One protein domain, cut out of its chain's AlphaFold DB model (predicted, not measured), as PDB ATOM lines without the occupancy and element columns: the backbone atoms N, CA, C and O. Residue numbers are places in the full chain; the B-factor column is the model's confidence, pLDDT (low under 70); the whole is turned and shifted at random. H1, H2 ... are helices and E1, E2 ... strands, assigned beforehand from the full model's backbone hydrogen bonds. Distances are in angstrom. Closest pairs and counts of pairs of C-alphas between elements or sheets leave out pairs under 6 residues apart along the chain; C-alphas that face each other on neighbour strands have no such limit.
ATOM      1  N   LYS A  20      10.807 -37.736 -32.513       94.81
ATOM      2  CA  LYS A  20       9.481 -37.446 -31.956       94.81
ATOM      3  C   LYS A  20       9.564 -37.470 -30.431       94.81
ATOM      4  O   LYS A  20      10.011 -38.457 -29.864       94.81
ATOM      5  N   GLU A  21       9.111 -36.400 -29.797       94.06
ATOM      6  CA  GLU A  21       9.147 -36.235 -28.342       94.06
ATOM      7  C   GLU A  21       7.756 -36.383 -27.731       94.06
ATOM      8  O   GLU A  21       7.580 -37.034 -26.706       94.06
ATOM      9  N   THR A  22       6.743 -35.783 -28.357       95.62
ATOM     10  CA  THR A  22       5.386 -35.782 -27.807       95.62
ATOM     11  C   THR A  22       4.333 -35.666 -28.896       95.62
ATOM     12  O   THR A  22       4.566 -35.095 -29.963       95.62
ATOM     13  N   VAL A  23       3.149 -36.199 -28.604       96.19
ATOM     14  CA  VAL A  23       1.934 -35.993 -29.391       96.19
ATOM     15  C   VAL A  23       0.855 -35.446 -28.464       96.19
ATOM     16  O   VAL A  23       0.543 -36.058 -27.448       96.19
ATOM     17  N   ILE A  24       0.289 -34.298 -28.823       95.81
ATOM     18  CA  ILE A  24      -0.862 -33.696 -28.150       95.81
ATOM     19  C   ILE A  24      -2.083 -33.985 -29.019       95.81
ATOM     20  O   ILE A  24      -2.189 -33.447 -30.123       95.81
ATOM     21  N   ASP A  25      -2.973 -34.856 -28.550       94.81
ATOM     22  CA  ASP A  25      -4.250 -35.135 -29.211       94.81
ATOM     23  C   ASP A  25      -5.287 -34.078 -28.808       94.81
ATOM     24  O   ASP A  25      -5.449 -33.772 -27.627       94.81
ATOM     25  N   LEU A  26      -5.974 -33.506 -29.795       91.44
ATOM     26  CA  LEU A  26      -6.931 -32.415 -29.603       91.44
ATOM     27  C   LEU A  26      -8.382 -32.853 -29.796       91.44
ATOM     28  O   LEU A  26      -9.269 -31.999 -29.858       91.44
ATOM     29  N   LYS A  27      -8.637 -34.158 -29.963       88.31
ATOM     30  CA  LYS A  27      -9.976 -34.746 -30.137       88.31
ATOM     31  C   LYS A  27     -10.830 -34.051 -31.214       88.31
ATOM     32  O   LYS A  27     -12.054 -34.106 -31.177       88.31
ATOM     33  N   GLY A  28     -10.192 -33.417 -32.203       80.12
ATOM     34  CA  GLY A  28     -10.873 -32.728 -33.303       80.12
ATOM     35  C   GLY A  28     -11.434 -31.343 -32.971       80.12
ATOM     36  O   GLY A  28     -12.440 -30.950 -33.563       80.12
ATOM     37  N   ALA A  29     -10.798 -30.586 -32.078       88.88
ATOM     38  CA  ALA A  29     -11.126 -29.177 -31.886       88.88
ATOM     39  C   ALA A  29     -11.016 -28.374 -33.203       88.88
ATOM     40  O   ALA A  29     -10.153 -28.613 -34.057       88.88
ATOM     41  N   THR A  30     -11.934 -27.423 -33.380       93.94
ATOM     42  CA  THR A  30     -12.035 -26.609 -34.594       93.94
ATOM     43  C   THR A  30     -11.353 -25.262 -34.403       93.94
ATOM     44  O   THR A  30     -11.536 -24.612 -33.377       93.94
ATOM     45  N   TYR A  31     -10.599 -24.832 -35.412       94.25
ATOM     46  CA  TYR A  31      -9.838 -23.589 -35.401       94.25
ATOM     47  C   TYR A  31      -9.973 -22.846 -36.726       94.25
ATOM     48  O   TYR A  31     -10.270 -23.426 -37.773       94.25
ATOM     49  N   GLN A  32      -9.696 -21.549 -36.666       94.56
ATOM     50  CA  GLN A  32      -9.559 -20.702 -37.836       94.56
ATOM     51  C   GLN A  32      -8.114 -20.767 -38.344       94.56
ATOM     52  O   GLN A  32      -7.193 -20.386 -37.620       94.56
ATOM     53  N   ALA A  33      -7.913 -21.261 -39.566       92.44
ATOM     54  CA  ALA A  33      -6.622 -21.217 -40.244       92.44
ATOM     55  C   ALA A  33      -6.491 -19.941 -41.084       92.44
ATOM     56  O   ALA A  33      -7.472 -19.379 -41.579       92.44
ATOM     57  N   GLU A  34      -5.252 -19.503 -41.265       92.12
ATOM     58  CA  GLU A  34      -4.892 -18.338 -42.061       92.12
ATOM     59  C   GLU A  34      -4.566 -18.755 -43.498       92.12
ATOM     60  O   GLU A  34      -3.887 -19.760 -43.728       92.12
ATOM     61  N   LYS A  35      -5.028 -17.975 -44.481       89.00
ATOM     62  CA  LYS A  35      -4.640 -18.139 -45.888       89.00
ATOM     63  C   LYS A  35      -3.286 -17.454 -46.107       89.00
ATOM     64  O   LYS A  35      -3.219 -16.242 -46.282       89.00
ATOM     65  N   ILE A  36      -2.205 -18.227 -46.128       84.94
ATOM     66  CA  ILE A  36      -0.844 -17.729 -46.355       84.94
ATOM     67  C   ILE A  36      -0.514 -17.785 -47.845       84.94
ATOM     68  O   ILE A  36      -0.586 -18.841 -48.477       84.94
ATOM     69  N   ALA A  70      -2.613 -23.346 -39.666       94.88
ATOM     70  CA  ALA A  70      -3.120 -23.387 -38.298       94.88
ATOM     71  C   ALA A  70      -2.054 -22.967 -37.262       94.88
ATOM     72  O   ALA A  70      -2.182 -23.290 -36.083       94.88
ATOM     73  N   GLU A  71      -0.990 -22.275 -37.680       95.19
ATOM     74  CA  GLU A  71       0.161 -21.906 -36.841       95.19
ATOM     75  C   GLU A  71      -0.240 -21.195 -35.544       95.19
ATOM     76  O   GLU A  71       0.234 -21.566 -34.474       95.19
ATOM     77  N   LYS A  72      -1.177 -20.237 -35.602       95.12
ATOM     78  CA  LYS A  72      -1.671 -19.522 -34.414       95.12
ATOM     79  C   LYS A  72      -2.299 -20.466 -33.381       95.12
ATOM     80  O   LYS A  72      -2.055 -20.315 -32.185       95.12
ATOM     81  N   ALA A  73      -3.082 -21.445 -33.835       95.88
ATOM     82  CA  ALA A  73      -3.685 -22.449 -32.961       95.88
ATOM     83  C   ALA A  73      -2.618 -23.372 -32.357       95.88
ATOM     84  O   ALA A  73      -2.615 -23.602 -31.151       95.88
ATOM     85  N   VAL A  74      -1.672 -23.838 -33.180       97.12
ATOM     86  CA  VAL A  74      -0.556 -24.678 -32.724       97.12
ATOM     87  C   VAL A  74       0.296 -23.941 -31.689       97.12
ATOM     88  O   VAL A  74       0.612 -24.512 -30.651       97.12
ATOM     89  N   ARG A  75       0.600 -22.657 -31.911       96.81
ATOM     90  CA  ARG A  75       1.341 -21.815 -30.963       96.81
ATOM     91  C   ARG A  75       0.650 -21.736 -29.608       96.81
ATOM     92  O   ARG A  75       1.302 -21.929 -28.590       96.81
ATOM     93  N   LYS A  76      -0.665 -21.503 -29.590       95.69
ATOM     94  CA  LYS A  76      -1.445 -21.469 -28.344       95.69
ATOM     95  C   LYS A  76      -1.329 -22.791 -27.574       95.69
ATOM     96  O   LYS A  76      -1.060 -22.772 -26.379       95.69
ATOM     97  N   ILE A  77      -1.443 -23.920 -28.274       96.19
ATOM     98  CA  ILE A  77      -1.307 -25.259 -27.682       96.19
ATOM     99  C   ILE A  77       0.097 -25.480 -27.099       96.19
ATOM    100  O   ILE A  77       0.231 -26.082 -26.035       96.19
ATOM    101  N   ILE A  78       1.148 -24.988 -27.765       96.44
ATOM    102  CA  ILE A  78       2.519 -25.030 -27.229       96.44
ATOM    103  C   ILE A  78       2.605 -24.198 -25.947       96.44
ATOM    104  O   ILE A  78       3.072 -24.718 -24.934       96.44
ATOM    105  N   SER A  79       2.122 -22.952 -25.964       95.81
ATOM    106  CA  SER A  79       2.153 -22.084 -24.783       95.81
ATOM    107  C   SER A  79       1.462 -22.734 -23.578       95.81
ATOM    108  O   SER A  79       2.004 -22.741 -22.474       95.81
ATOM    109  N   GLU A  80       0.292 -23.342 -23.794       94.81
ATOM    110  CA  GLU A  80      -0.464 -24.071 -22.767       94.81
ATOM    111  C   GLU A  80       0.301 -25.304 -22.264       94.81
ATOM    112  O   GLU A  80       0.444 -25.497 -21.057       94.81
ATOM    113  N   LYS A  81       0.854 -26.118 -23.175       94.44
ATOM    114  CA  LYS A  81       1.595 -27.340 -22.824       94.44
ATOM    115  C   LYS A  81       2.837 -27.050 -21.983       94.44
ATOM    116  O   LYS A  81       3.143 -27.814 -21.067       94.44
ATOM    117  N   TYR A  82       3.567 -25.990 -22.318       92.19
ATOM    118  CA  TYR A  82       4.796 -25.616 -21.622       92.19
ATOM    119  C   TYR A  82       4.539 -24.643 -20.464       92.19
ATOM    120  O   TYR A  82       5.427 -24.449 -19.635       92.19
ATOM    121  N   GLY A  83       3.322 -24.107 -20.333       92.38
ATOM    122  CA  GLY A  83       2.925 -23.192 -19.264       92.38
ATOM    123  C   GLY A  83       3.709 -21.879 -19.290       92.38
ATOM    124  O   GLY A  83       4.124 -21.411 -18.232       92.38
ATOM    125  N   ALA A  84       3.984 -21.357 -20.484       92.25
ATOM    126  CA  ALA A  84       4.632 -20.068 -20.714       92.25
ATOM    127  C   ALA A  84       4.235 -19.540 -22.099       92.25
ATOM    128  O   ALA A  84       4.032 -20.317 -23.029       92.25
ATOM    129  N   GLU A  85       4.102 -18.225 -22.247       93.19
ATOM    130  CA  GLU A  85       3.696 -17.627 -23.516       93.19
ATOM    131  C   GLU A  85       4.836 -17.662 -24.547       93.19
ATOM    132  O   GLU A  85       5.972 -17.290 -24.259       93.19
ATOM    133  N   CYS A  86       4.522 -18.099 -25.768       94.31
ATOM    134  CA  CYS A  86       5.418 -17.985 -26.913       94.31
ATOM    135  C   CYS A  86       5.672 -16.516 -27.282       94.31
ATOM    136  O   CYS A  86       4.788 -15.849 -27.828       94.31
ATOM    137  N   SER A  87       6.905 -16.053 -27.106       92.75
ATOM    138  CA  SER A  87       7.366 -14.791 -27.679       92.75
ATOM    139  C   SER A  87       7.580 -14.921 -29.189       92.75
ATOM    140  O   SER A  87       8.044 -15.949 -29.692       92.75
ATOM    141  N   ARG A  88       7.238 -13.848 -29.904       91.88
ATOM    142  CA  ARG A  88       7.494 -13.651 -31.342       91.88
ATOM    143  C   ARG A  88       8.346 -12.411 -31.601       91.88
ATOM    144  O   ARG A  88       8.299 -11.843 -32.689       91.88
ATOM    145  N   GLU A  89       9.034 -11.946 -30.564       90.31
ATOM    146  CA  GLU A  89       9.933 -10.804 -30.641       90.31
ATOM    147  C   GLU A  89      10.930 -11.008 -31.784       90.31
ATOM    148  O   GLU A  89      11.555 -12.065 -31.886       90.31
ATOM    149  N   VAL A  90      11.039 -10.009 -32.661       92.62
ATOM    150  CA  VAL A  90      12.007 -10.035 -33.756       92.62
ATOM    151  C   VAL A  90      13.404  -9.988 -33.156       92.62
ATOM    152  O   VAL A  90      13.695  -9.148 -32.310       92.62
ATOM    153  N   ILE A  91      14.263 -10.901 -33.594       91.12
ATOM    154  CA  ILE A  91      15.647 -10.973 -33.142       91.12
ATOM    155  C   ILE A  91      16.515 -10.372 -34.234       91.12
ATOM    156  O   ILE A  91      16.624 -10.937 -35.320       91.12
ATOM    157  N   GLU A  92      17.126  -9.230 -33.951       90.75
ATOM    158  CA  GLU A  92      18.080  -8.606 -34.863       90.75
ATOM    159  C   GLU A  92      19.456  -9.253 -34.704       90.75
ATOM    160  O   GLU A  92      20.007  -9.330 -33.604       90.75
ATOM    161  N   PHE A  93      20.024  -9.720 -35.815       86.62
ATOM    162  CA  PHE A  93      21.374 -10.271 -35.848       86.62
ATOM    163  C   PHE A  93      22.055  -9.906 -37.162       86.62
ATOM    164  O   PHE A  93      21.547 -10.215 -38.240       86.62
ATOM    165  N   ASN A  94      23.204  -9.229 -37.074       82.38
ATOM    166  CA  ASN A  94      23.959  -8.722 -38.226       82.38
ATOM    167  C   ASN A  94      23.100  -7.883 -39.196       82.38
ATOM    168  O   ASN A  94      23.172  -8.054 -40.410       82.38
ATOM    169  N   GLY A  95      22.249  -7.002 -38.651       81.81
ATOM    170  CA  GLY A  95      21.368  -6.128 -39.438       81.81
ATOM    171  C   GLY A  95      20.230  -6.852 -40.168       81.81
ATOM    172  O   GLY A  95      19.634  -6.283 -41.082       81.81
ATOM    173  N   ILE A  96      19.952  -8.110 -39.809       84.38
ATOM    174  CA  ILE A  96      18.862  -8.915 -40.358       84.38
ATOM    175  C   ILE A  96      17.905  -9.292 -39.227       84.38
ATOM    176  O   ILE A  96      18.314  -9.914 -38.246       84.38
ATOM    177  N   GLY A  97      16.620  -9.003 -39.429       86.75
ATOM    178  CA  GLY A  97      15.550  -9.435 -38.539       86.75
ATOM    179  C   GLY A  97      15.188 -10.908 -38.733       86.75
ATOM    180  O   GLY A  97      14.864 -11.358 -39.839       86.75
ATOM    181  N   TYR A  98      15.214 -11.665 -37.640       88.75
ATOM    182  CA  TYR A  98      14.776 -13.054 -37.556       88.75
ATOM    183  C   TYR A  98      13.432 -13.124 -36.833       88.75
ATOM    184  O   TYR A  98      13.266 -12.564 -35.751       88.75
ATOM    185  N   PHE A  99      12.471 -13.829 -37.428       89.75
ATOM    186  CA  PHE A  99      11.080 -13.851 -36.977       89.75
ATOM    187  C   PHE A  99      10.758 -15.217 -36.357       89.75
ATOM    188  O   PHE A  99      10.436 -16.148 -37.096       89.75
ATOM    189  N   PRO A 100      10.881 -15.383 -35.029       87.88
ATOM    190  CA  PRO A 100      10.573 -16.645 -34.369       87.88
ATOM    191  C   PRO A 100       9.080 -16.987 -34.462       87.88
ATOM    192  O   PRO A 100       8.216 -16.145 -34.192       87.88
ATOM    193  N   ASP A 101       8.767 -18.252 -34.754       93.69
ATOM    194  CA  ASP A 101       7.386 -18.740 -34.671       93.69
ATOM    195  C   ASP A 101       6.940 -18.857 -33.209       93.69
ATOM    196  O   ASP A 101       5.812 -18.485 -32.875       93.69
ATOM    197  N   CYS A 102       7.807 -19.373 -32.334       96.44
ATOM    198  CA  CYS A 102       7.627 -19.377 -30.886       96.44
ATOM    199  C   CYS A 102       8.977 -19.532 -30.172       96.44
ATOM    200  O   CYS A 102       9.640 -20.564 -30.287       96.44
ATOM    201  N   LEU A 103       9.353 -18.518 -29.393       96.12
ATOM    202  CA  LEU A 103      10.447 -18.573 -28.428       96.12
ATOM    203  C   LEU A 103       9.863 -18.639 -27.014       96.12
ATOM    204  O   LEU A 103       9.043 -17.800 -26.647       96.12
ATOM    205  N   LEU A 104      10.285 -19.613 -26.216       94.56
ATOM    206  CA  LEU A 104       9.764 -19.832 -24.868       94.56
ATOM    207  C   LEU A 104      10.918 -20.043 -23.894       94.56
ATOM    208  O   LEU A 104      11.761 -20.902 -24.125       94.56
ATOM    209  N   SER A 105      10.928 -19.313 -22.780       91.19
ATOM    210  CA  SER A 105      11.901 -19.512 -21.700       91.19
ATOM    211  C   SER A 105      11.184 -19.896 -20.412       91.19
ATOM    212  O   SER A 105      10.285 -19.187 -19.963       91.19
ATOM    213  N   LYS A 106      11.572 -21.020 -19.808       87.56
ATOM    214  CA  LYS A 106      10.997 -21.507 -18.549       87.56
ATOM    215  C   LYS A 106      12.061 -22.209 -17.719       87.56
ATOM    216  O   LYS A 106      12.747 -23.088 -18.225       87.56
ATOM    217  N   GLN A 107      12.165 -21.836 -16.439       86.81
ATOM    218  CA  GLN A 107      13.086 -22.459 -15.474       86.81
ATOM    219  C   GLN A 107      14.545 -22.500 -15.972       86.81
ATOM    220  O   GLN A 107      15.233 -23.502 -15.827       86.81
ATOM    221  N   GLY A 108      15.004 -21.419 -16.612       84.38
ATOM    222  CA  GLY A 108      16.361 -21.330 -17.165       84.38
ATOM    223  C   GLY A 108      16.584 -22.097 -18.474       84.38
ATOM    224  O   GLY A 108      17.693 -22.074 -18.994       84.38
ATOM    225  N   ILE A 109      15.553 -22.741 -19.030       90.38
ATOM    226  CA  ILE A 109      15.623 -23.446 -20.311       90.38
ATOM    227  C   ILE A 109      14.954 -22.600 -21.391       90.38
ATOM    228  O   ILE A 109      13.786 -22.221 -21.248       90.38
ATOM    229  N   THR A 110      15.668 -22.342 -22.486       95.88
ATOM    230  CA  THR A 110      15.133 -21.658 -23.667       95.88
ATOM    231  C   THR A 110      14.819 -22.668 -24.763       95.88
ATOM    232  O   THR A 110      15.669 -23.441 -25.193       95.88
ATOM    233  N   TYR A 111      13.582 -22.646 -25.239       96.25
ATOM    234  CA  TYR A 111      13.075 -23.469 -26.326       96.25
ATOM    235  C   TYR A 111      12.789 -22.591 -27.535       96.25
ATOM    236  O   TYR A 111      12.103 -21.573 -27.417       96.25
ATOM    237  N   TYR A 112      13.248 -23.022 -28.705       97.19
ATOM    238  CA  TYR A 112      12.809 -22.455 -29.973       97.19
ATOM    239  C   TYR A 112      11.937 -23.478 -30.695       97.19
ATOM    240  O   TYR A 112      12.383 -24.600 -30.924       97.19
ATOM    241  N   PHE A 113      10.725 -23.093 -31.083       97.69
ATOM    242  CA  PHE A 113       9.852 -23.918 -31.909       97.69
ATOM    243  C   PHE A 113       9.711 -23.312 -33.298       97.69
ATOM    244  O   PHE A 113       9.177 -22.214 -33.434       97.69
ATOM    245  N   GLU A 114      10.087 -24.076 -34.320       97.44
ATOM    246  CA  GLU A 114       9.595 -23.866 -35.679       97.44
ATOM    247  C   GLU A 114       8.203 -24.503 -35.787       97.44
ATOM    248  O   GLU A 114       8.032 -25.708 -35.549       97.44
ATOM    249  N   ILE A 115       7.189 -23.719 -36.144       97.19
ATOM    250  CA  ILE A 115       5.808 -24.191 -36.214       97.19
ATOM    251  C   ILE A 115       5.440 -24.428 -37.676       97.19
ATOM    252  O   ILE A 115       5.528 -23.555 -38.535       97.19
ATOM    253  N   LYS A 116       4.964 -25.638 -37.968       94.44
ATOM    254  CA  LYS A 116       4.362 -25.981 -39.257       94.44
ATOM    255  C   LYS A 116       2.978 -26.553 -39.039       94.44
ATOM    256  O   LYS A 116       2.679 -27.167 -38.016       94.44
ATOM    257  N   SER A 117       2.119 -26.393 -40.034       93.00
ATOM    258  CA  SER A 117       0.830 -27.070 -40.048       93.00
ATOM    259  C   SER A 117       0.530 -27.617 -41.432       93.00
ATOM    260  O   SER A 117       0.932 -27.043 -42.443       93.00
ATOM    261  N   THR A 118      -0.118 -28.774 -41.472       91.50
ATOM    262  CA  THR A 118      -0.421 -29.468 -42.720       91.50
ATOM    263  C   THR A 118      -1.689 -30.300 -42.600       91.50
ATOM    264  O   THR A 118      -2.147 -30.623 -41.500       91.50
ATOM    265  N   THR A 119      -2.254 -30.668 -43.742       88.56
ATOM    266  CA  THR A 119      -3.396 -31.574 -43.799       88.56
ATOM    267  C   THR A 119      -3.016 -32.967 -43.293       88.56
ATOM    268  O   THR A 119      -1.912 -33.456 -43.550       88.56
ATOM    269  N   LEU A 120      -3.930 -33.630 -42.586       84.75
ATOM    270  CA  LEU A 120      -3.784 -35.029 -42.192       84.75
ATOM    271  C   LEU A 120      -3.619 -35.914 -43.439       84.75
ATOM    272  O   LEU A 120      -4.176 -35.616 -44.492       84.75
ATOM    273  N   GLY A 121      -2.848 -36.997 -43.320       77.38
ATOM    274  CA  GLY A 121      -2.595 -37.901 -44.445       77.38
ATOM    275  C   GLY A 121      -1.632 -37.335 -45.491       77.38
ATOM    276  O   GLY A 121      -1.612 -37.818 -46.619       77.38
ATOM    277  N   LEU A 122      -0.839 -36.314 -45.138       78.19
ATOM    278  CA  LEU A 122       0.291 -35.893 -45.960       78.19
ATOM    279  C   LEU A 122       1.170 -37.113 -46.271       78.19
ATOM    280  O   LEU A 122       1.569 -37.831 -45.354       78.19
ATOM    281  N   ASP A 123       1.442 -37.311 -47.558       77.12
ATOM    282  CA  ASP A 123       2.325 -38.351 -48.086       77.12
ATOM    283  C   ASP A 123       3.655 -38.441 -47.309       77.12
ATOM    284  O   ASP A 123       4.167 -37.425 -46.827       77.12
ATOM    285  N   GLY A 124       4.198 -39.653 -47.174       81.69
ATOM    286  CA  GLY A 124       5.362 -39.958 -46.340       81.69
ATOM    287  C   GLY A 124       6.594 -39.142 -46.728       81.69
ATOM    288  O   GLY A 124       7.209 -38.523 -45.857       81.69
ATOM    289  N   GLU A 125       6.882 -39.047 -48.027       85.44
ATOM    290  CA  GLU A 125       8.001 -38.257 -48.556       85.44
ATOM    291  C   GLU A 125       7.808 -36.760 -48.259       85.44
ATOM    292  O   GLU A 125       8.697 -36.080 -47.741       85.44
ATOM    293  N   LYS A 126       6.598 -36.238 -48.489       85.31
ATOM    294  CA  LYS A 126       6.256 -34.838 -48.185       85.31
ATOM    295  C   LYS A 126       6.342 -34.527 -46.694       85.31
ATOM    296  O   LYS A 126       6.802 -33.449 -46.317       85.31
ATOM    297  N   ALA A 127       5.891 -35.442 -45.843       85.06
ATOM    298  CA  ALA A 127       5.972 -35.302 -44.396       85.06
ATOM    299  C   ALA A 127       7.422 -35.344 -43.906       85.06
ATOM    300  O   ALA A 127       7.782 -34.615 -42.979       85.06
ATOM    301  N   GLU A 128       8.270 -36.163 -44.522       87.31
ATOM    302  CA  GLU A 128       9.705 -36.166 -44.262       87.31
ATOM    303  C   GLU A 128      10.359 -34.848 -44.679       87.31
ATOM    304  O   GLU A 128      11.027 -34.221 -43.856       87.31
ATOM    305  N   CYS A 129      10.108 -34.374 -45.900       89.25
ATOM    306  CA  CYS A 129      10.676 -33.116 -46.369       89.25
ATOM    307  C   CYS A 129      10.231 -31.918 -45.534       89.25
ATOM    308  O   CYS A 129      11.067 -31.097 -45.156       89.25
ATOM    309  N   LEU A 130       8.951 -31.846 -45.157       90.31
ATOM    310  CA  LEU A 130       8.457 -30.807 -44.255       90.31
ATOM    311  C   LEU A 130       9.207 -30.813 -42.914       90.31
ATOM    312  O   LEU A 130       9.566 -29.749 -42.416       90.31
ATOM    313  N   ARG A 131       9.478 -31.997 -42.345       90.94
ATOM    314  CA  ARG A 131      10.248 -32.125 -41.097       90.94
ATOM    315  C   ARG A 131      11.699 -31.690 -41.266       90.94
ATOM    316  O   ARG A 131      12.184 -30.950 -40.420       90.94
ATOM    317  N   LYS A 132      12.383 -32.103 -42.338       90.56
ATOM    318  CA  LYS A 132      13.786 -31.718 -42.585       90.56
ATOM    319  C   LYS A 132      13.933 -30.211 -42.794       90.56
ATOM    320  O   LYS A 132      14.799 -29.591 -42.184       90.56
ATOM    321  N   ILE A 133      13.042 -29.614 -43.587       90.62
ATOM    322  CA  ILE A 133      13.005 -28.163 -43.813       90.62
ATOM    323  C   ILE A 133      12.759 -27.428 -42.493       90.62
ATOM    324  O   ILE A 133      13.521 -26.529 -42.145       90.62
ATOM    325  N   ALA A 134      11.746 -27.836 -41.724       93.00
ATOM    326  CA  ALA A 134      11.461 -27.222 -40.430       93.00
ATOM    327  C   ALA A 134      12.611 -27.414 -39.425       93.00
ATOM    328  O   ALA A 134      12.884 -26.521 -38.633       93.00
ATOM    329  N   GLY A 135      13.319 -28.545 -39.480       93.81
ATOM    330  CA  GLY A 135      14.499 -28.806 -38.658       93.81
ATOM    331  C   GLY A 135      15.640 -27.839 -38.956       93.81
ATOM    332  O   GLY A 135      16.196 -27.252 -38.032       93.81
ATOM    333  N   LEU A 136      15.926 -27.591 -40.238       92.19
ATOM    334  CA  LEU A 136      16.897 -26.572 -40.648       92.19
ATOM    335  C   LEU A 136      16.512 -25.178 -40.166       92.19
ATOM    336  O   LEU A 136      17.344 -24.467 -39.610       92.19
ATOM    337  N   GLN A 137      15.251 -24.788 -40.364       92.31
ATOM    338  CA  GLN A 137      14.765 -23.484 -39.920       92.31
ATOM    339  C   GLN A 137      14.847 -23.356 -38.393       92.31
ATOM    340  O   GLN A 137      15.322 -22.338 -37.891       92.31
ATOM    341  N   SER A 138      14.505 -24.419 -37.662       95.31
ATOM    342  CA  SER A 138      14.624 -24.462 -36.206       95.31
ATOM    343  C   SER A 138      16.067 -24.316 -35.732       95.31
ATOM    344  O   SER A 138      16.313 -23.538 -34.815       95.31
ATOM    345  N   LEU A 139      17.018 -25.042 -36.328       94.56
ATOM    346  CA  LEU A 139      18.437 -24.962 -35.961       94.56
ATOM    347  C   LEU A 139      19.018 -23.581 -36.270       94.56
ATOM    348  O   LEU A 139      19.733 -23.012 -35.446       94.56
ATOM    349  N   ARG A 140      18.663 -23.015 -37.426       92.25
ATOM    350  CA  ARG A 140      19.070 -21.670 -37.840       92.25
ATOM    351  C   ARG A 140      18.642 -20.615 -36.826       92.25
ATOM    352  O   ARG A 140      19.470 -19.857 -36.332       92.25
ATOM    353  N   HIS A 141      17.356 -20.577 -36.491       93.62
ATOM    354  CA  HIS A 141      16.842 -19.584 -35.556       93.62
ATOM    355  C   HIS A 141      17.322 -19.826 -34.124       93.62
ATOM    356  O   HIS A 141      17.648 -18.862 -33.436       93.62
ATOM    357  N   ALA A 142      17.435 -21.084 -33.689       95.50
ATOM    358  CA  ALA A 142      18.031 -21.404 -32.395       95.50
ATOM    359  C   ALA A 142      19.480 -20.906 -32.298       95.50
ATOM    360  O   ALA A 142      19.861 -20.358 -31.268       95.50
ATOM    361  N   SER A 143      20.253 -21.018 -33.382       94.25
ATOM    362  CA  SER A 143      21.620 -20.488 -33.446       94.25
ATOM    363  C   SER A 143      21.642 -18.973 -33.266       94.25
ATOM    364  O   SER A 143      22.402 -18.455 -32.455       94.25
ATOM    365  N   VAL A 144      20.755 -18.253 -33.955       93.25
ATOM    366  CA  VAL A 144      20.645 -16.795 -33.801       93.25
ATOM    367  C   VAL A 144      20.243 -16.405 -32.380       93.25
ATOM    368  O   VAL A 144      20.840 -15.497 -31.807       93.25
ATOM    369  N   VAL A 145      19.283 -17.108 -31.775       94.44
ATOM    370  CA  VAL A 145      18.890 -16.880 -30.374       94.44
ATOM    371  C   VAL A 145      20.081 -17.108 -29.436       94.44
ATOM    372  O   VAL A 145      20.337 -16.273 -28.572       94.44
ATOM    373  N   ALA A 146      20.817 -18.208 -29.610       94.25
ATOM    374  CA  ALA A 146      21.955 -18.549 -28.764       94.25
ATOM    375  C   ALA A 146      23.070 -17.496 -28.846       94.25
ATOM    376  O   ALA A 146      23.594 -17.075 -27.816       94.25
ATOM    377  N   LEU A 147      23.381 -17.016 -30.055       92.19
ATOM    378  CA  LEU A 147      24.407 -15.992 -30.282       92.19
ATOM    379  C   LEU A 147      23.999 -14.615 -29.752       92.19
ATOM    380  O   LEU A 147      24.824 -13.915 -29.178       92.19
ATOM    381  N   THR A 148      22.737 -14.225 -29.932       91.19
ATOM    382  CA  THR A 148      22.252 -12.891 -29.533       91.19
ATOM    383  C   THR A 148      21.963 -12.778 -28.043       91.19
ATOM    384  O   THR A 148      22.202 -11.729 -27.454       91.19
ATOM    385  N   LYS A 149      21.442 -13.843 -27.424       90.69
ATOM    386  CA  LYS A 149      21.038 -13.833 -26.011       90.69
ATOM    387  C   LYS A 149      22.075 -14.468 -25.082       90.69
ATOM    388  O   LYS A 149      21.921 -14.363 -23.870       90.69
ATOM    389  N   GLY A 150      23.107 -15.126 -25.617       90.38
ATOM    390  CA  GLY A 150      24.131 -15.800 -24.814       90.38
ATOM    391  C   GLY A 150      23.581 -16.973 -23.997       90.38
ATOM    392  O   GLY A 150      24.054 -17.231 -22.893       90.38
ATOM    393  N   VAL A 151      22.556 -17.661 -24.510       92.44
ATOM    394  CA  VAL A 151      21.870 -18.768 -23.820       92.44
ATOM    395  C   VAL A 151      21.947 -20.063 -24.617       92.44
ATOM    396  O   VAL A 151      22.080 -20.055 -25.839       92.44
ATOM    397  N   LYS A 152      21.797 -21.188 -23.920       94.94
ATOM    398  CA  LYS A 152      21.573 -22.499 -24.535       94.94
ATOM    399  C   LYS A 152      20.129 -22.607 -25.014       94.94
ATOM    400  O   LYS A 152      19.206 -22.252 -24.281       94.94
ATOM    401  N   VAL A 153      19.933 -23.109 -26.229       97.00
ATOM    402  CA  VAL A 153      18.611 -23.222 -26.855       97.00
ATOM    403  C   VAL A 153      18.324 -24.671 -27.221       97.00
ATOM    404  O   VAL A 153      19.145 -25.322 -27.857       97.00
ATOM    405  N   LEU A 154      17.136 -25.162 -26.871       97.12
ATOM    406  CA  LEU A 154      16.612 -26.462 -27.287       97.12
ATOM    407  C   LEU A 154      15.717 -26.284 -28.527       97.12
ATOM    408  O   LEU A 154      14.579 -25.814 -28.389       97.12
ATOM    409  N   PRO A 155      16.191 -26.633 -29.738       97.50
ATOM    410  CA  PRO A 155      15.437 -26.451 -30.969       97.50
ATOM    411  C   PRO A 155      14.384 -27.556 -31.136       97.50
ATOM    412  O   PRO A 155      14.631 -28.743 -30.891       97.50
ATOM    413  N   LYS A 156      13.182 -27.171 -31.559       97.75
ATOM    414  CA  LYS A 156      12.025 -28.055 -31.702       97.75
ATOM    415  C   LYS A 156      11.230 -27.726 -32.961       97.75
ATOM    416  O   LYS A 156      11.187 -26.594 -33.430       97.75
ATOM    417  N   ILE A 157      10.517 -28.729 -33.465       97.75
ATOM    418  CA  ILE A 157       9.473 -28.551 -34.479       97.75
ATOM    419  C   ILE A 157       8.136 -28.870 -33.830       97.75
ATOM    420  O   ILE A 157       7.984 -29.935 -33.226       97.75
ATOM    421  N   ALA A 158       7.147 -28.006 -34.022       97.69
ATOM    422  CA  ALA A 158       5.755 -28.323 -33.735       97.69
ATOM    423  C   ALA A 158       4.974 -28.467 -35.042       97.69
ATOM    424  O   ALA A 158       4.784 -27.502 -35.781       97.69
ATOM    425  N   LEU A 159       4.507 -29.684 -35.323       96.75
ATOM    426  CA  LEU A 159       3.735 -30.005 -36.519       96.75
ATOM    427  C   LEU A 159       2.259 -30.213 -36.169       96.75
ATOM    428  O   LEU A 159       1.875 -31.264 -35.648       96.75
ATOM    429  N   GLY A 160       1.424 -29.229 -36.494       95.81
ATOM    430  CA  GLY A 160      -0.032 -29.350 -36.426       95.81
ATOM    431  C   GLY A 160      -0.594 -30.129 -37.614       95.81
ATOM    432  O   GLY A 160      -0.285 -29.819 -38.763       95.81
ATOM    433  N   GLN A 161      -1.448 -31.119 -37.357       94.94
ATOM    434  CA  GLN A 161      -2.137 -31.876 -38.405       94.94
ATOM    435  C   GLN A 161      -3.643 -31.663 -38.335       94.94
ATOM    436  O   GLN A 161      -4.250 -31.888 -37.284       94.94
ATOM    437  N   PHE A 162      -4.244 -31.246 -39.447       94.62
ATOM    438  CA  PHE A 162      -5.657 -30.875 -39.499       94.62
ATOM    439  C   PHE A 162      -6.410 -31.476 -40.687       94.62
ATOM    440  O   PHE A 162      -5.827 -31.784 -41.720       94.62
ATOM    441  N   ASN A 163      -7.731 -31.579 -40.568       94.25
ATOM    442  CA  ASN A 163      -8.621 -31.744 -41.718       94.25
ATOM    443  C   ASN A 163      -9.202 -30.383 -42.100       94.25
ATOM    444  O   ASN A 163      -9.505 -29.572 -41.224       94.25
ATOM    445  N   VAL A 164      -9.374 -30.121 -43.393       92.50
ATOM    446  CA  VAL A 164     -10.116 -28.937 -43.843       92.50
ATOM    447  C   VAL A 164     -11.601 -29.220 -43.644       92.50
ATOM    448  O   VAL A 164     -12.090 -30.226 -44.150       92.50
ATOM    449  N   ILE A 165     -12.297 -28.362 -42.895       93.19
ATOM    450  CA  ILE A 165     -13.762 -28.408 -42.798       93.19
ATOM    451  C   ILE A 165     -14.340 -27.552 -43.922       93.19
ATOM    452  O   ILE A 165     -15.169 -28.017 -44.694       93.19
ATOM    453  N   GLU A 166     -13.863 -26.311 -44.043       89.81
ATOM    454  CA  GLU A 166     -14.363 -25.354 -45.023       89.81
ATOM    455  C   GLU A 166     -13.224 -24.460 -45.519       89.81
ATOM    456  O   GLU A 166     -12.583 -23.730 -44.758       89.81
ATOM    457  N   ARG A 167     -12.935 -24.534 -46.819       84.19
ATOM    458  CA  ARG A 167     -11.756 -23.882 -47.399       84.19
ATOM    459  C   ARG A 167     -11.924 -22.376 -47.576       84.19
ATOM    460  O   ARG A 167     -10.944 -21.643 -47.436       84.19
ATOM    461  N   GLU A 168     -13.140 -21.930 -47.879       85.94
ATOM    462  CA  GLU A 168     -13.417 -20.517 -48.133       85.94
ATOM    463  C   GLU A 168     -13.318 -19.688 -46.863       85.94
ATOM    464  O   GLU A 168     -12.565 -18.711 -46.842       85.94
ATOM    465  N   SER A 169     -13.964 -20.142 -45.789       85.75
ATOM    466  CA  SER A 169     -13.823 -19.531 -44.472       85.75
ATOM    467  C   SER A 169     -12.445 -19.785 -43.863       85.75
ATOM    468  O   SER A 169     -11.983 -18.957 -43.093       85.75
ATOM    469  N   GLY A 170     -11.750 -20.873 -44.223       88.12
ATOM    470  CA  GLY A 170     -10.472 -21.276 -43.621       88.12
ATOM    471  C   GLY A 170     -10.641 -22.090 -42.333       88.12
ATOM    472  O   GLY A 170      -9.695 -22.238 -41.561       88.12
ATOM    473  N   LYS A 171     -11.836 -22.631 -42.087       94.00
ATOM    474  CA  LYS A 171     -12.147 -23.454 -40.919       94.00
ATOM    475  C   LYS A 171     -11.500 -24.836 -41.036       94.00
ATOM    476  O   LYS A 171     -11.723 -25.573 -42.003       94.00
ATOM    477  N   VAL A 172     -10.722 -25.215 -40.026       94.56
ATOM    478  CA  VAL A 172     -10.005 -26.497 -39.973       94.56
ATOM    479  C   VAL A 172     -10.263 -27.232 -38.662       94.56
ATOM    480  O   VAL A 172     -10.481 -26.625 -37.618       94.56
ATOM    481  N   MET A 173     -10.198 -28.558 -38.707       96.12
ATOM    482  CA  MET A 173     -10.246 -29.431 -37.539       96.12
ATOM    483  C   MET A 173      -8.830 -29.881 -37.189       96.12
ATOM    484  O   MET A 173      -8.298 -30.775 -37.851       96.12
ATOM    485  N   LEU A 174      -8.211 -29.286 -36.169       95.25
ATOM    486  CA  LEU A 174      -6.872 -29.688 -35.735       95.25
ATOM    487  C   LEU A 174      -6.994 -30.995 -34.939       95.25
ATOM    488  O   LEU A 174      -7.685 -31.067 -33.926       95.25
ATOM    489  N   LYS A 175      -6.363 -32.060 -35.435       95.38
ATOM    490  CA  LYS A 175      -6.436 -33.400 -34.840       95.38
ATOM    491  C   LYS A 175      -5.372 -33.594 -33.774       95.38
ATOM    492  O   LYS A 175      -5.668 -34.097 -32.699       95.38
ATOM    493  N   ARG A 176      -4.138 -33.190 -34.079       95.19
ATOM    494  CA  ARG A 176      -3.000 -33.331 -33.169       95.19
ATOM    495  C   ARG A 176      -1.898 -32.323 -33.457       95.19
ATOM    496  O   ARG A 176      -1.763 -31.860 -34.591       95.19
ATOM    497  N   VAL A 177      -1.079 -32.065 -32.445       96.69
ATOM    498  CA  VAL A 177       0.224 -31.400 -32.571       96.69
ATOM    499  C   VAL A 177       1.306 -32.410 -32.216       96.69
ATOM    500  O   VAL A 177       1.288 -32.989 -31.132       96.69
ATOM    501  N   ILE A 178       2.239 -32.647 -33.135       96.44
ATOM    502  CA  ILE A 178       3.391 -33.519 -32.903       96.44
ATOM    503  C   ILE A 178       4.611 -32.638 -32.660       96.44
ATOM    504  O   ILE A 178       4.953 -31.820 -33.513       96.44
ATOM    505  N   ILE A 179       5.267 -32.824 -31.519       97.62
ATOM    506  CA  ILE A 179       6.494 -32.120 -31.159       97.62
ATOM    507  C   ILE A 179       7.681 -33.040 -31.424       97.62
ATOM    508  O   ILE A 179       7.712 -34.188 -30.968       97.62
ATOM    509  N   TYR A 180       8.657 -32.518 -32.158       97.19
ATOM    510  CA  TYR A 180       9.941 -33.158 -32.394       97.19
ATOM    511  C   TYR A 180      11.041 -32.334 -31.734       97.19
ATOM    512  O   TYR A 180      11.053 -31.111 -31.880       97.19
ATOM    513  N   ARG A 181      11.990 -33.002 -31.081       96.25
ATOM    514  CA  ARG A 181      13.297 -32.406 -30.790       96.25
ATOM    515  C   ARG A 181      14.140 -32.412 -32.059       96.25
ATOM    516  O   ARG A 181      14.066 -33.371 -32.837       96.25
ATOM    517  N   VAL A 182      14.924 -31.361 -32.256       96.06
ATOM    518  CA  VAL A 182      15.833 -31.222 -33.394       96.06
ATOM    519  C   VAL A 182      17.254 -31.128 -32.874       96.06
ATOM    520  O   VAL A 182      17.524 -30.373 -31.944       96.06
ATOM    521  N   GLY A 183      18.144 -31.911 -33.466       91.81
ATOM    522  CA  GLY A 183      19.548 -31.943 -33.104       91.81
ATOM    523  C   GLY A 183      20.471 -31.966 -34.312       91.81
ATOM    524  O   GLY A 183      20.033 -32.159 -35.449       91.81
ATOM    525  N   PHE A 184      21.755 -31.780 -34.032       88.38
ATOM    526  CA  PHE A 184      22.852 -31.868 -34.983       88.38
ATOM    527  C   PHE A 184      23.942 -32.780 -34.406       88.38
ATOM    528  O   PHE A 184      24.410 -32.504 -33.311       88.38
ATOM    529  N   VAL A 185      24.335 -33.852 -35.107       82.25
ATOM    530  CA  VAL A 185      25.358 -34.827 -34.639       82.25
ATOM    531  C   VAL A 185      25.100 -35.238 -33.176       82.25
ATOM    532  O   VAL A 185      25.918 -35.033 -32.287       82.25
ATOM    533  N   ASP A 186      23.883 -35.728 -32.923       74.56
ATOM    534  CA  ASP A 186      23.388 -36.219 -31.626       74.56
ATOM    535  C   ASP A 186      23.313 -35.218 -30.455       74.56
ATOM    536  O   ASP A 186      22.831 -35.586 -29.379       74.56
ATOM    537  N   THR A 187      23.655 -33.938 -30.645       87.44
ATOM    538  CA  THR A 187      23.295 -32.881 -29.683       87.44
ATOM    539  C   THR A 187      21.957 -32.236 -30.036       87.44
ATOM    540  O   THR A 187      21.715 -31.842 -31.174       87.44
ATOM    541  N   PHE A 188      21.079 -32.112 -29.038       92.62
ATOM    542  CA  PHE A 188      19.763 -31.461 -29.136       92.62
ATOM    543  C   PHE A 188      19.741 -30.077 -28.471       92.62
ATOM    544  O   PHE A 188      18.673 -29.507 -28.248       92.62
ATOM    545  N   GLU A 189      20.919 -29.555 -28.139       95.25
ATOM    546  CA  GLU A 189      21.123 -28.234 -27.564       95.25
ATOM    547  C   GLU A 189      22.061 -27.434 -28.465       95.25
ATOM    548  O   GLU A 189      23.076 -27.944 -28.944       95.25
ATOM    549  N   VAL A 190      21.707 -26.174 -28.691       94.94
ATOM    550  CA  VAL A 190      22.519 -25.202 -29.415       94.94
ATOM    551  C   VAL A 190      23.060 -24.200 -28.404       94.94
ATOM    552  O   VAL A 190      22.318 -23.371 -27.877       94.94
ATOM    553  N   ASP A 191      24.352 -24.313 -28.117       92.19
ATOM    554  CA  ASP A 191      25.134 -23.315 -27.390       92.19
ATOM    555  C   ASP A 191      25.836 -22.355 -28.364       92.19
ATOM    556  O   ASP A 191      25.700 -22.481 -29.581       92.19
ATOM    557  N   SER A 192      26.585 -21.377 -27.848       88.12
ATOM    558  CA  SER A 192      27.267 -20.379 -28.680       88.12
ATOM    559  C   SER A 192      28.273 -20.993 -29.660       88.12
ATOM    560  O   SER A 192      28.354 -20.547 -30.803       88.12
ATOM    561  N   GLY A 193      29.006 -22.036 -29.255       86.88
ATOM    562  CA  GLY A 193      30.000 -22.698 -30.101       86.88
ATOM    563  C   GLY A 193      29.355 -23.413 -31.286       86.88
ATOM    564  O   GLY A 193      29.734 -23.183 -32.439       86.88
ATOM    565  N   LEU A 194      28.333 -24.231 -31.019       89.94
ATOM    566  CA  LEU A 194      27.575 -24.902 -32.073       89.94
ATOM    567  C   LEU A 194      26.790 -23.901 -32.930       89.94
ATOM    568  O   LEU A 194      26.686 -24.086 -34.144       89.94
ATOM    569  N   ALA A 195      26.272 -22.829 -32.328       91.69
ATOM    570  CA  ALA A 195      25.491 -21.818 -33.026       91.69
ATOM    571  C   ALA A 195      26.284 -21.111 -34.127       91.69
ATOM    572  O   ALA A 195      25.753 -20.941 -35.225       91.69
ATOM    573  N   VAL A 196      27.549 -20.737 -33.886       87.69
ATOM    574  CA  VAL A 196      28.377 -20.134 -34.947       87.69
ATOM    575  C   VAL A 196      28.509 -21.096 -36.125       87.69
ATOM    576  O   VAL A 196      28.357 -20.698 -37.282       87.69
ATOM    577  N   TRP A 197      28.759 -22.372 -35.838       84.31
ATOM    578  CA  TRP A 197      28.957 -23.383 -36.868       84.31
ATOM    579  C   TRP A 197      27.679 -23.643 -37.681       84.31
ATOM    580  O   TRP A 197      27.708 -23.585 -38.912       84.31
ATOM    581  N   LEU A 198      26.541 -23.841 -37.007       88.50
ATOM    582  CA  LEU A 198      25.234 -24.012 -37.649       88.50
ATOM    583  C   LEU A 198      24.830 -22.780 -38.464       88.50
ATOM    584  O   LEU A 198      24.331 -22.926 -39.581       88.50
ATOM    585  N   TYR A 199      25.077 -21.576 -37.943       84.94
ATOM    586  CA  TYR A 199      24.788 -20.331 -38.649       84.94
ATOM    587  C   TYR A 199      25.601 -20.219 -39.944       84.94
ATOM    588  O   TYR A 199      25.019 -20.020 -41.009       84.94
ATOM    589  N   LYS A 200      26.928 -20.430 -39.886       80.06
ATOM    590  CA  LYS A 200      27.794 -20.457 -41.082       80.06
ATOM    591  C   LYS A 200      27.305 -21.447 -42.120       80.06
ATOM    592  O   LYS A 200      27.322 -21.168 -43.316       80.06
ATOM    593  N   LEU A 201      26.915 -22.628 -41.664       79.94
ATOM    594  CA  LEU A 201      26.547 -23.689 -42.572       79.94
ATOM    595  C   LEU A 201      25.209 -23.377 -43.253       79.94
ATOM    596  O   LEU A 201      25.103 -23.470 -44.479       79.94
ATOM    597  N   ILE A 202      24.205 -22.956 -42.484       81.94
ATOM    598  CA  ILE A 202      22.860 -22.727 -43.009       81.94
ATOM    599  C   ILE A 202      22.789 -21.415 -43.801       81.94
ATOM    600  O   ILE A 202      22.344 -21.443 -44.946       81.94
ATOM    601  N   ASP A 203      23.257 -20.290 -43.253       77.62
ATOM    602  CA  ASP A 203      23.172 -18.962 -43.890       77.62
ATOM    603  C   ASP A 203      24.375 -18.611 -44.794       77.62
ATOM    604  O   ASP A 203      24.325 -17.602 -45.512       77.62
ATOM    605  N   GLY A 204      25.415 -19.454 -44.803       69.31
ATOM    606  CA  GLY A 204      26.666 -19.268 -45.548       69.31
ATOM    607  C   GLY A 204      27.741 -18.516 -44.751       69.31
ATOM    608  O   GLY A 204      27.445 -17.794 -43.796       69.31
ATOM    609  N   GLU A 205      29.013 -18.651 -45.149       63.03
ATOM    610  CA  GLU A 205      30.073 -17.779 -44.628       63.03
ATOM    611  C   GLU A 205      29.872 -16.355 -45.149       63.03
ATOM    612  O   GLU A 205      30.253 -16.026 -46.272       63.03
ATOM    613  N   ARG A 206      29.284 -15.499 -44.317       57.91
ATOM    614  CA  ARG A 206      29.254 -14.055 -44.550       57.91
ATOM    615  C   ARG A 206      30.375 -13.372 -43.768       57.91
ATOM    616  O   ARG A 206      30.874 -13.931 -42.787       57.91
ATOM    617  N   ALA A 207      30.797 -12.189 -44.212       53.69
ATOM    618  CA  ALA A 207      31.918 -11.450 -43.622       53.69
ATOM    619  C   ALA A 207      31.743 -11.227 -42.106       53.69
ATOM    620  O   ALA A 207      32.699 -11.311 -41.339       53.69
ATOM    621  N   GLU A 208      30.505 -11.057 -41.662       50.56
ATOM    622  CA  GLU A 208      30.122 -10.811 -40.275       50.56
ATOM    623  C   GLU A 208      30.329 -12.046 -39.383       50.56
ATOM    624  O   GLU A 208      30.608 -11.926 -38.194       50.56
ATOM    625  N   VAL A 209      30.265 -13.256 -39.952       51.88
ATOM    626  CA  VAL A 209      30.537 -14.501 -39.212       51.88
ATOM    627  C   VAL A 209      32.033 -14.770 -39.079       51.88
ATOM    628  O   VAL A 209      32.454 -15.502 -38.188       51.88
ATOM    629  N   ARG A 210      32.852 -14.180 -39.958       54.28
ATOM    630  CA  ARG A 210      34.313 -14.202 -39.810       54.28
ATOM    631  C   ARG A 210      34.750 -13.305 -38.655       54.28
ATOM    632  O   ARG A 210      35.588 -13.737 -37.879       54.28
ATOM    633  N   ALA A 211      34.119 -12.140 -38.500       57.34
ATOM    634  CA  ALA A 211      34.391 -11.208 -37.404       57.34
ATOM    635  C   ALA A 211      34.033 -11.768 -36.010       57.34
ATOM    636  O   ALA A 211      34.669 -11.414 -35.029       57.34
ATOM    637  N   LEU A 212      33.044 -12.664 -35.911       54.22
ATOM    638  CA  LEU A 212      32.686 -13.340 -34.651       54.22
ATOM    639  C   LEU A 212      33.686 -14.427 -34.215       54.22
ATOM    640  O   LEU A 212      33.567 -14.955 -33.113       54.22
ATOM    641  N   LEU A 213      34.620 -14.811 -35.089       48.66
ATOM    642  CA  LEU A 213      35.587 -15.893 -34.863       48.66
ATOM    643  C   LEU A 213      37.049 -15.428 -34.849       48.66
ATOM    644  O   LEU A 213      37.932 -16.254 -34.622       48.66
TER     645      LEU A 213
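This is residues 20 to 36 and 70 to 213 of the 214 residues of an uncharacterized protein of Sulfolobus sp. SCGC AB-777_L09 (UniProt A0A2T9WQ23). A strongly twisted sheet of six strands curls round the short helix H1, which sits on one face, while the long helix H2 packs over the other face. At the far end of H2, helix H3 packs on it with the small H4 beyond, and the little hairpin E4 and E5 covers another part of H2's last turns. The printed part has 161 residues with four named helices and nine named strands, in the order E1 E2 E3 H1 E4 E5 E6 E7 H2 E8 E9 H3 H4. The large sheet is branched and mixed, joining E1, E2, E6, E7, E8 and E9, and the class is mixed, helices and strands. The whole is compact, with a radius of gyration of the C-alphas of 16.4 A, and spans 51 by 34 by 30 A, only just elongated.

Begin in the large sheet with E8, residues 153 to 166: find C-alpha 153 at (18.611, -23.222, -26.855) and follow the strand for 37.7 A, with a bend of 55 degrees at residue 163. E9, residues 171 to 184, runs 36.5 A and bends by 65 degrees at residue 175. E7, residues 109 to 119, covers 31.3 A, and E6 is residues 102 to 106. E1 is residues 20 to 25, starting at C-alpha 20 at (9.481, -37.446, -31.956), and E2 is residues 30 to 32. E3, residues 34 to 36, pairs with no named strand; E2 runs on into it at 50 degrees. The small sheet has E4, residues 91 to 93, and E5, residues 96 to 98. H1 is residues 71 to 82, 16.3 A, and H2 is residues 124 to 149, 36.6 A. H3, residues 192 to 203, is 15.8 A, and H4, residues 207 to 211, ends at C-alpha 211 at (34.391, -11.208, -37.404).

Look first at E9, which has E1 and E2 on one side and E8 on the other side. Its pairing is staggered: E2 is beside residues 171 to 173, where N 31 and O 172 are 2.8 A apart, and E1 is beside residues 176 to 180, where N 24 and O 177 are 2.8 A apart; both are antiparallel to E9. E8 and E9 form a hairpin, with N 159 and O 178 at 2.8 A. On the other side of E8 is E7, parallel to it, with N 156 and O 112 at 2.8 A; E7, H2 and E8 make a strand-helix-strand unit, two parallel neighbour strands with a helix between, and its crossover is right-handed. E6 and E7 form a hairpin, with N 111 and O 104 at 2.8 A. H1 is on this sheet, which curls round it; the closest C-alphas of H1 and E8 are those of Val 74 and Gly 160, 6.0 A apart. H2 is on it too, its closest C-alpha to E7 being that of Ser 138, 5.1 A from Glu 114. H1 and H2 are apart. With residues 136 to 147 alone, H2 touches H3, at a steep tilt of 51 degrees, opposite ways; the closest C-alphas are those of Ser 143 and Ala 195, 4.1 A apart. H3 and H4 are close but not clearly touching, with the C-alphas of Lys 200 and Val 209 closest at 6.8 A. E4 and E5 form a hairpin, with N 98 and O 91 at 2.8 A, and the closest C-alphas of E4 and H2 are those of Phe 93 and Val 144, 6.9 A apart. Every O i to N i+4 pair is within hydrogen-bond range in H1, H2 and H4, and 7 of 8 are in H3.

The two C-alphas farthest apart are those of Glu 166 and Leu 213, at 51.8 A. Residues 37 to 69 are cut out, and C-alphas 36 and 70 are 10.1 A apart across the cut. Of the links that are printed whole, H1 to E4 and E9 to H3 are short and the others tight. The mean pLDDT of the printed part is 89.2, and residues 204 to 213 are under 70.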